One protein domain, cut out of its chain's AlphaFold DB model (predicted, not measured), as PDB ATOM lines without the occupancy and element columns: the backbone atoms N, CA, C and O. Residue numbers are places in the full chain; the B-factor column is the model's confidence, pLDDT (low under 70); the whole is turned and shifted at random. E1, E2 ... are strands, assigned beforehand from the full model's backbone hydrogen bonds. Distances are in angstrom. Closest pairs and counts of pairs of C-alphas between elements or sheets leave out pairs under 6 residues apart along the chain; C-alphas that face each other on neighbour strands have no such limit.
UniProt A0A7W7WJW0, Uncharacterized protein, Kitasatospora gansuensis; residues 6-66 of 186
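Overview. This is residues 6 to 66 of the 186 residues of an uncharacterized protein of Kitasatospora gansuensis (UniProt A0A7W7WJW0). Long strands E4, E5 and E6, with short E1 at one edge, make a strongly twisted sheet curled like part of a barrel; the small hairpin E2 and E3 packs by E2 on E6. The printed part has 61 residues, no named helix and six strands, E1 to E6: all strand. The antiparallel sheet runs E1, E4, E5, E6. The whole is compact, radius of gyration of the C-alphas 11.6 A, spanning 37 by 26 by 16 A.

Along the chain. E1, residues 6 to 8, begins at C-alpha 6 (18.816, -21.244, -13.916). E2 is residues 11 to 14, E3 17 to 20. E4, 24 to 36, measures 23.7 A; E5, 43 to 50, 23.2 A; E6, 59 to 65, ends at C-alpha 65 (32.143, -22.931, -18.021).

Arrangement. E4 bends by 103 degrees at residue 27; N 6 of E1 is 2.8 A from its O 27. E4, E5 and E6 form a meander, antiparallel neighbours in turn: N 33 and O 46, then N 47 and O 62, are 2.8 A apart. In hairpin E2 and E3, N 12 and O 19 are 2.7 A apart. The closest C-alphas of E2 and E6, Asp 11 and Thr 61, are 5.1 A apart.

Size, cuts and confidence. The printed part has no cut and no long link. Residues 13 to 20, 25, 37 to 41 and 54 have pLDDT under 70.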
ATOM      1  N   TYR A   6      18.306 -20.787 -12.636       79.00
ATOM      2  CA  TYR A   6      18.816 -21.244 -13.916       79.00
ATOM      3  C   TYR A   6      17.669 -21.377 -14.918       79.00
ATOM      4  O   TYR A   6      16.643 -22.003 -14.636       79.00
ATOM      5  N   THR A   7      17.890 -20.815 -16.100       74.25
ATOM      6  CA  THR A   7      17.063 -21.013 -17.287       74.25
ATOM      7  C   THR A   7      17.971 -21.583 -18.359       74.25
ATOM      8  O   THR A   7      19.011 -20.999 -18.657       74.25
ATOM      9  N   GLY A   8      17.623 -22.749 -18.890       70.38
ATOM     10  CA  GLY A   8      18.474 -23.423 -19.861       70.38
ATOM     11  C   GLY A   8      18.225 -24.925 -19.969       70.38
ATOM     12  O   GLY A   8      17.361 -25.483 -19.277       70.38
ATOM     13  N   PRO A   9      18.989 -25.606 -20.842       74.31
ATOM     14  CA  PRO A   9      18.983 -27.059 -20.934       74.31
ATOM     15  C   PRO A   9      19.577 -27.690 -19.671       74.31
ATOM     16  O   PRO A   9      20.468 -27.125 -19.035       74.31
ATOM     17  N   THR A  10      19.090 -28.876 -19.328       78.44
ATOM     18  CA  THR A  10      19.611 -29.689 -18.227       78.44
ATOM     19  C   THR A  10      19.888 -31.106 -18.707       78.44
ATOM     20  O   THR A  10      19.482 -31.481 -19.802       78.44
ATOM     21  N   ASP A  11      20.533 -31.885 -17.852       77.19
ATOM     22  CA  ASP A  11      20.864 -33.288 -17.994       77.19
ATOM     23  C   ASP A  11      20.401 -34.045 -16.742       77.19
ATOM     24  O   ASP A  11      20.480 -33.550 -15.609       77.19
ATOM     25  N   TYR A  12      19.949 -35.278 -16.937       72.19
ATOM     26  CA  TYR A  12      19.799 -36.258 -15.877       72.19
ATOM     27  C   TYR A  12      21.147 -36.926 -15.619       72.19
ATOM     28  O   TYR A  12      21.726 -37.530 -16.523       72.19
ATOM     29  N   CYS A  13      21.616 -36.852 -14.378       63.81
ATOM     30  CA  CYS A  13      22.743 -37.644 -13.908       63.81
ATOM     31  C   CYS A  13      22.189 -38.884 -13.202       63.81
ATOM     32  O   CYS A  13      21.481 -38.768 -12.203       63.81
ATOM     33  N   THR A  14      22.495 -40.061 -13.734       62.66
ATOM     34  CA  THR A  14      22.137 -41.363 -13.154       62.66
ATOM     35  C   THR A  14      23.397 -42.211 -12.999       62.66
ATOM     36  O   THR A  14      24.435 -41.863 -13.564       62.66
ATOM     37  N   ASP A  15      23.311 -43.331 -12.281       59.88
ATOM     38  CA  ASP A  15      24.432 -44.277 -12.155       59.88
ATOM     39  C   ASP A  15      24.873 -44.840 -13.520       59.88
ATOM     40  O   ASP A  15      26.053 -45.112 -13.733       59.88
ATOM     41  N   ASP A  16      23.940 -44.929 -14.474       53.69
ATOM     42  CA  ASP A  16      24.170 -45.422 -15.838       53.69
ATOM     43  C   ASP A  16      24.731 -44.353 -16.794       53.69
ATOM     44  O   ASP A  16      25.061 -44.648 -17.945       53.69
ATOM     45  N   GLY A  17      24.842 -43.100 -16.339       61.03
ATOM     46  CA  GLY A  17      25.429 -42.003 -17.104       61.03
ATOM     47  C   GLY A  17      24.555 -40.754 -17.214       61.03
ATOM     48  O   GLY A  17      23.690 -40.479 -16.375       61.03
ATOM     49  N   TRP A  18      24.846 -39.969 -18.255       60.84
ATOM     50  CA  TRP A  18      24.294 -38.637 -18.503       60.84
ATOM     51  C   TRP A  18      23.287 -38.676 -19.647       60.84
ATOM     52  O   TRP A  18      23.624 -39.086 -20.759       60.84
ATOM     53  N   PHE A  19      22.066 -38.214 -19.387       64.81
ATOM     54  CA  PHE A  19      20.990 -38.188 -20.376       64.81
ATOM     55  C   PHE A  19      20.438 -36.772 -20.546       64.81
ATOM     56  O   PHE A  19      20.300 -36.072 -19.546       64.81
ATOM     57  N   PRO A  20      20.043 -36.353 -21.763       68.00
ATOM     58  CA  PRO A  20      19.427 -35.047 -21.970       68.00
ATOM     59  C   PRO A  20      18.166 -34.873 -21.112       68.00
ATOM     60  O   PRO A  20      17.231 -35.677 -21.171       68.00
ATOM     61  N   GLY A  21      18.148 -33.816 -20.308       71.38
ATOM     62  CA  GLY A  21      17.053 -33.427 -19.432       71.38
ATOM     63  C   GLY A  21      16.141 -32.359 -20.046       71.38
ATOM     64  O   GLY A  21      16.344 -31.894 -21.172       71.38
ATOM     65  N   PRO A  22      15.072 -31.969 -19.332       72.69
ATOM     66  CA  PRO A  22      14.160 -30.943 -19.799       72.69
ATOM     67  C   PRO A  22      14.833 -29.568 -19.793       72.69
ATOM     68  O   PRO A  22      15.705 -29.276 -18.978       72.69
ATOM     69  N   HIS A  23      14.349 -28.674 -20.649       77.38
ATOM     70  CA  HIS A  23      14.587 -27.253 -20.440       77.38
ATOM     71  C   HIS A  23      13.820 -26.791 -19.198       77.38
ATOM     72  O   HIS A  23      12.640 -27.133 -19.033       77.38
ATOM     73  N   VAL A  24      14.477 -26.007 -18.348       70.75
ATOM     74  CA  VAL A  24      13.872 -25.405 -17.155       70.75
ATOM     75  C   VAL A  24      13.899 -23.887 -17.241       70.75
ATOM     76  O   VAL A  24      14.731 -23.314 -17.940       70.75
ATOM     77  N   THR A  25      12.961 -23.246 -16.550       69.75
ATOM     78  CA  THR A  25      12.810 -21.790 -16.514       69.75
ATOM     79  C   THR A  25      12.767 -21.353 -15.063       69.75
ATOM     80  O   THR A  25      11.992 -21.917 -14.290       69.75
ATOM     81  N   ASP A  26      13.620 -20.393 -14.708       74.19
ATOM     82  CA  ASP A  26      13.775 -19.845 -13.357       74.19
ATOM     83  C   ASP A  26      13.880 -20.913 -12.258       74.19
ATOM     84  O   ASP A  26      13.428 -20.735 -11.123       74.19
ATOM     85  N   ALA A  27      14.500 -22.048 -12.584       80.50
ATOM     86  CA  ALA A  27      14.609 -23.154 -11.654       80.50
ATOM     87  C   ALA A  27      15.675 -22.846 -10.590       80.50
ATOM     88  O   ALA A  27      16.782 -22.431 -10.945       80.50
ATOM     89  N   PRO A  28      15.382 -23.045  -9.293       86.50
ATOM     90  CA  PRO A  28      16.352 -22.810  -8.232       86.50
ATOM     91  C   PRO A  28      17.622 -23.640  -8.422       86.50
ATOM     92  O   PRO A  28      17.557 -24.862  -8.569       86.50
ATOM     93  N   ILE A  29      18.780 -22.984  -8.369       88.75
ATOM     94  CA  ILE A  29      20.068 -23.667  -8.281       88.75
ATOM     95  C   ILE A  29      20.269 -24.076  -6.825       88.75
ATOM     96  O   ILE A  29      20.310 -23.238  -5.926       88.75
ATOM     97  N   LEU A  30      20.386 -25.380  -6.606       89.44
ATOM     98  CA  LEU A  30      20.577 -25.987  -5.296       89.44
ATOM     99  C   LEU A  30      22.053 -25.968  -4.897       89.44
ATOM    100  O   LEU A  30      22.378 -25.606  -3.767       89.44
ATOM    101  N   THR A  31      22.952 -26.329  -5.818       89.19
ATOM    102  CA  THR A  31      24.401 -26.347  -5.571       89.19
ATOM    103  C   THR A  31      25.204 -26.020  -6.832       89.19
ATOM    104  O   THR A  31      24.739 -26.199  -7.958       89.19
ATOM    105  N   VAL A  32      26.436 -25.539  -6.629       88.38
ATOM    106  CA  VAL A  32      27.431 -25.266  -7.676       88.38
ATOM    107  C   VAL A  32      28.720 -25.976  -7.281       88.38
ATOM    108  O   VAL A  32      29.325 -25.642  -6.265       88.38
ATOM    109  N   THR A  33      29.136 -26.969  -8.062       88.56
ATOM    110  CA  THR A  33      30.305 -27.809  -7.759       88.56
ATOM    111  C   THR A  33      31.368 -27.615  -8.834       88.56
ATOM    112  O   THR A  33      31.023 -27.669 -10.011       88.56
ATOM    113  N   PRO A  34      32.648 -27.393  -8.494       89.00
ATOM    114  CA  PRO A  34      33.698 -27.316  -9.503       89.00
ATOM    115  C   PRO A  34      33.856 -28.668 -10.207       89.00
ATOM    116  O   PRO A  34      33.893 -29.714  -9.562       89.00
ATOM    117  N   ILE A  35      33.977 -28.635 -11.528       84.38
ATOM    118  CA  ILE A  35      34.337 -29.777 -12.370       84.38
ATOM    119  C   ILE A  35      35.416 -29.340 -13.367       84.38
ATOM    120  O   ILE A  35      35.692 -28.155 -13.543       84.38
ATOM    121  N   THR A  36      36.056 -30.301 -14.023       74.81
ATOM    122  CA  THR A  36      36.998 -30.033 -15.116       74.81
ATOM    123  C   THR A  36      36.537 -30.823 -16.326       74.81
ATOM    124  O   THR A  36      36.284 -32.019 -16.206       74.81
ATOM    125  N   PHE A  37      36.393 -30.164 -17.473       69.75
ATOM    126  CA  PHE A  37      36.194 -30.885 -18.726       69.75
ATOM    127  C   PHE A  37      37.536 -31.421 -19.218       69.75
ATOM    128  O   PHE A  37      38.556 -30.742 -19.112       69.75
ATOM    129  N   GLU A  38      37.545 -32.639 -19.752       58.97
ATOM    130  CA  GLU A  38      38.792 -33.310 -20.130       58.97
ATOM    131  C   GLU A  38      39.506 -32.614 -21.306       58.97
ATOM    132  O   GLU A  38      40.735 -32.573 -21.321       58.97
ATOM    133  N   ALA A  39      38.777 -31.987 -22.245       42.88
ATOM    134  CA  ALA A  39      39.374 -31.240 -23.358       42.88
ATOM    135  C   ALA A  39      38.414 -30.199 -23.996       42.88
ATOM    136  O   ALA A  39      37.294 -30.562 -24.354       42.88
ATOM    137  N   PRO A  40      38.850 -28.939 -24.227       45.19
ATOM    138  CA  PRO A  40      40.041 -28.334 -23.632       45.19
ATOM    139  C   PRO A  40      39.905 -28.310 -22.105       45.19
ATOM    140  O   PRO A  40      38.814 -28.082 -21.585       45.19
ATOM    141  N   THR A  41      41.009 -28.553 -21.391       67.44
ATOM    142  CA  THR A  41      41.041 -28.532 -19.922       67.44
ATOM    143  C   THR A  41      40.799 -27.111 -19.433       67.44
ATOM    144  O   THR A  41      41.714 -26.300 -19.303       67.44
ATOM    145  N   GLN A  42      39.532 -26.788 -19.226       71.56
ATOM    146  CA  GLN A  42      39.067 -25.481 -18.798       71.56
ATOM    147  C   GLN A  42      38.218 -25.654 -17.533       71.56
ATOM    148  O   GLN A  42      37.524 -26.670 -17.385       71.56
ATOM    149  N   PRO A  43      38.294 -24.694 -16.594       76.88
ATOM    150  CA  PRO A  43      37.502 -24.746 -15.379       76.88
ATOM    151  C   PRO A  43      36.018 -24.698 -15.736       76.88
ATOM    152  O   PRO A  43      35.584 -23.874 -16.546       76.88
ATOM    153  N   ALA A  44      35.250 -25.579 -15.114       81.94
ATOM    154  CA  ALA A  44      33.811 -25.614 -15.248       81.94
ATOM    155  C   ALA A  44      33.137 -25.826 -13.896       81.94
ATOM    156  O   ALA A  44      33.758 -26.147 -12.880       81.94
ATOM    157  N   VAL A  45      31.830 -25.639 -13.886       84.69
ATOM    158  CA  VAL A  45      30.968 -25.940 -12.758       84.69
ATOM    159  C   VAL A  45      29.860 -26.879 -13.195       84.69
ATOM    160  O   VAL A  45      29.337 -26.795 -14.303       84.69
ATOM    161  N   ARG A  46      29.486 -27.774 -12.295       88.56
ATOM    162  CA  ARG A  46      28.244 -28.526 -12.344       88.56
ATOM    163  C   ARG A  46      27.233 -27.809 -11.472       88.56
ATOM    164  O   ARG A  46      27.483 -27.610 -10.284       88.56
ATOM    165  N   LEU A  47      26.107 -27.436 -12.058       89.00
ATOM    166  CA  LEU A  47      24.962 -26.930 -11.315       89.00
ATOM    167  C   LEU A  47      24.045 -28.103 -10.994       89.00
ATOM    168  O   LEU A  47      23.746 -28.888 -11.893       89.00
ATOM    169  N   THR A  48      23.572 -28.185  -9.756       90.00
ATOM    170  CA  THR A  48      22.403 -28.995  -9.397       90.00
ATOM    171  C   THR A  48      21.205 -28.065  -9.298       90.00
ATOM    172  O   THR A  48      21.261 -27.045  -8.613       90.00
ATOM    173  N   ILE A  49      20.128 -28.394  -9.997       88.75
ATOM    174  CA  ILE A  49      18.965 -27.536 -10.221       88.75
ATOM    175  C   ILE A  49      17.715 -28.275  -9.749       88.75
ATOM    176  O   ILE A  49      17.541 -29.454 -10.051       88.75
ATOM    177  N   ALA A  50      16.823 -27.601  -9.027       87.75
ATOM    178  CA  ALA A  50      15.548 -28.186  -8.634       87.75
ATOM    179  C   ALA A  50      14.673 -28.424  -9.872       87.75
ATOM    180  O   ALA A  50      14.430 -27.502 -10.649       87.75
ATOM    181  N   ASN A  51      14.167 -29.644 -10.051       81.31
ATOM    182  CA  ASN A  51      13.214 -29.931 -11.115       81.31
ATOM    183  C   ASN A  51      11.857 -29.291 -10.772       81.31
ATOM    184  O   ASN A  51      11.234 -29.697  -9.790       81.31
ATOM    185  N   PRO A  52      11.352 -28.326 -11.564       75.31
ATOM    186  CA  PRO A  52      10.069 -27.687 -11.280       75.31
ATOM    187  C   PRO A  52       8.868 -28.569 -11.663       75.31
ATOM    188  O   PRO A  52       7.722 -28.196 -11.410       75.31
ATOM    189  N   ARG A  53       9.093 -29.711 -12.325       72.81
ATOM    190  CA  ARG A  53       8.021 -30.588 -12.807       72.81
ATOM    191  C   ARG A  53       7.534 -31.531 -11.699       72.81
ATOM    192  O   ARG A  53       8.339 -32.013 -10.908       72.81
ATOM    193  N   PRO A  54       6.232 -31.876 -11.682       69.50
ATOM    194  CA  PRO A  54       5.675 -32.814 -10.705       69.50
ATOM    195  C   PRO A  54       6.141 -34.263 -10.923       69.50
ATOM    196  O   PRO A  54       5.971 -35.103 -10.043       69.50
ATOM    197  N   THR A  55       6.699 -34.570 -12.096       71.38
ATOM    198  CA  THR A  55       7.179 -35.899 -12.481       71.38
ATOM    199  C   THR A  55       8.650 -35.852 -12.897       71.38
ATOM    200  O   THR A  55       9.119 -34.866 -13.473       71.38
ATOM    201  N   GLY A  56       9.375 -36.941 -12.620       73.31
ATOM    202  CA  GLY A  56      10.813 -37.072 -12.875       73.31
ATOM    203  C   GLY A  56      11.669 -36.959 -11.604       73.31
ATOM    204  O   GLY A  56      11.129 -36.921 -10.495       73.31
ATOM    205  N   PRO A  57      13.006 -36.939 -11.744       80.38
ATOM    206  CA  PRO A  57      13.910 -36.773 -10.612       80.38
ATOM    207  C   PRO A  57      13.756 -35.380 -10.007       80.38
ATOM    208  O   PRO A  57      13.472 -34.417 -10.716       80.38
ATOM    209  N   ARG A  58      13.942 -35.265  -8.689       83.31
ATOM    210  CA  ARG A  58      13.823 -33.983  -7.969       83.31
ATOM    211  C   ARG A  58      14.909 -32.982  -8.349       83.31
ATOM    212  O   ARG A  58      14.709 -31.780  -8.203       83.31
ATOM    213  N   GLU A  59      16.034 -33.489  -8.828       86.75
ATOM    214  CA  GLU A  59      17.225 -32.721  -9.143       86.75
ATOM    215  C   GLU A  59      17.632 -32.987 -10.589       86.75
ATOM    216  O   GLU A  59      17.533 -34.106 -11.096       86.75
ATOM    217  N   LEU A  60      18.063 -31.924 -11.248       85.38
ATOM    218  CA  LEU A  60      18.606 -31.900 -12.594       85.38
ATOM    219  C   LEU A  60      20.026 -31.361 -12.513       85.38
ATOM    220  O   LEU A  60      20.384 -30.678 -11.554       85.38
ATOM    221  N   THR A  61      20.837 -31.631 -13.525       87.12
ATOM    222  CA  THR A  61      22.217 -31.150 -13.562       87.12
ATOM    223  C   THR A  61      22.521 -30.435 -14.864       87.12
ATOM    224  O   THR A  61      21.838 -30.630 -15.855       87.12
ATOM    225  N   THR A  62      23.518 -29.566 -14.886       84.62
ATOM    226  CA  THR A  62      24.077 -29.041 -16.139       84.62
ATOM    227  C   THR A  62      25.516 -28.632 -15.896       84.62
ATOM    228  O   THR A  62      25.879 -28.245 -14.779       84.62
ATOM    229  N   ALA A  63      26.347 -28.736 -16.924       83.81
ATOM    230  CA  ALA A  63      27.728 -28.300 -16.876       83.81
ATOM    231  C   ALA A  63      27.875 -26.936 -17.566       83.81
ATOM    232  O   ALA A  63      27.369 -26.725 -18.666       83.81
ATOM    233  N   GLN A  64      28.562 -26.003 -16.912       79.00
ATOM    234  CA  GLN A  64      28.768 -24.632 -17.376       79.00
ATOM    235  C   GLN A  64      30.241 -24.255 -17.233       79.00
ATOM    236  O   GLN A  64      30.914 -24.710 -16.314       79.00
ATOM    237  N   TRP A  65      30.760 -23.406 -18.115       77.81
ATOM    238  CA  TRP A  65      32.143 -22.931 -18.021       77.81
ATOM    239  C   TRP A  65      32.320 -21.911 -16.887       77.81
ATOM    240  O   TRP A  65      31.462 -21.053 -16.692       77.81
ATOM    241  N   GLY A  66      33.440 -21.977 -16.162       76.69
ATOM    242  CA  GLY A  66      33.775 -21.069 -15.057       76.69
ATOM    243  C   GLY A  66      34.231 -21.786 -13.783       76.69
ATOM    244  O   GLY A  66      34.353 -23.003 -13.739       76.69
TER     245      GLY A  66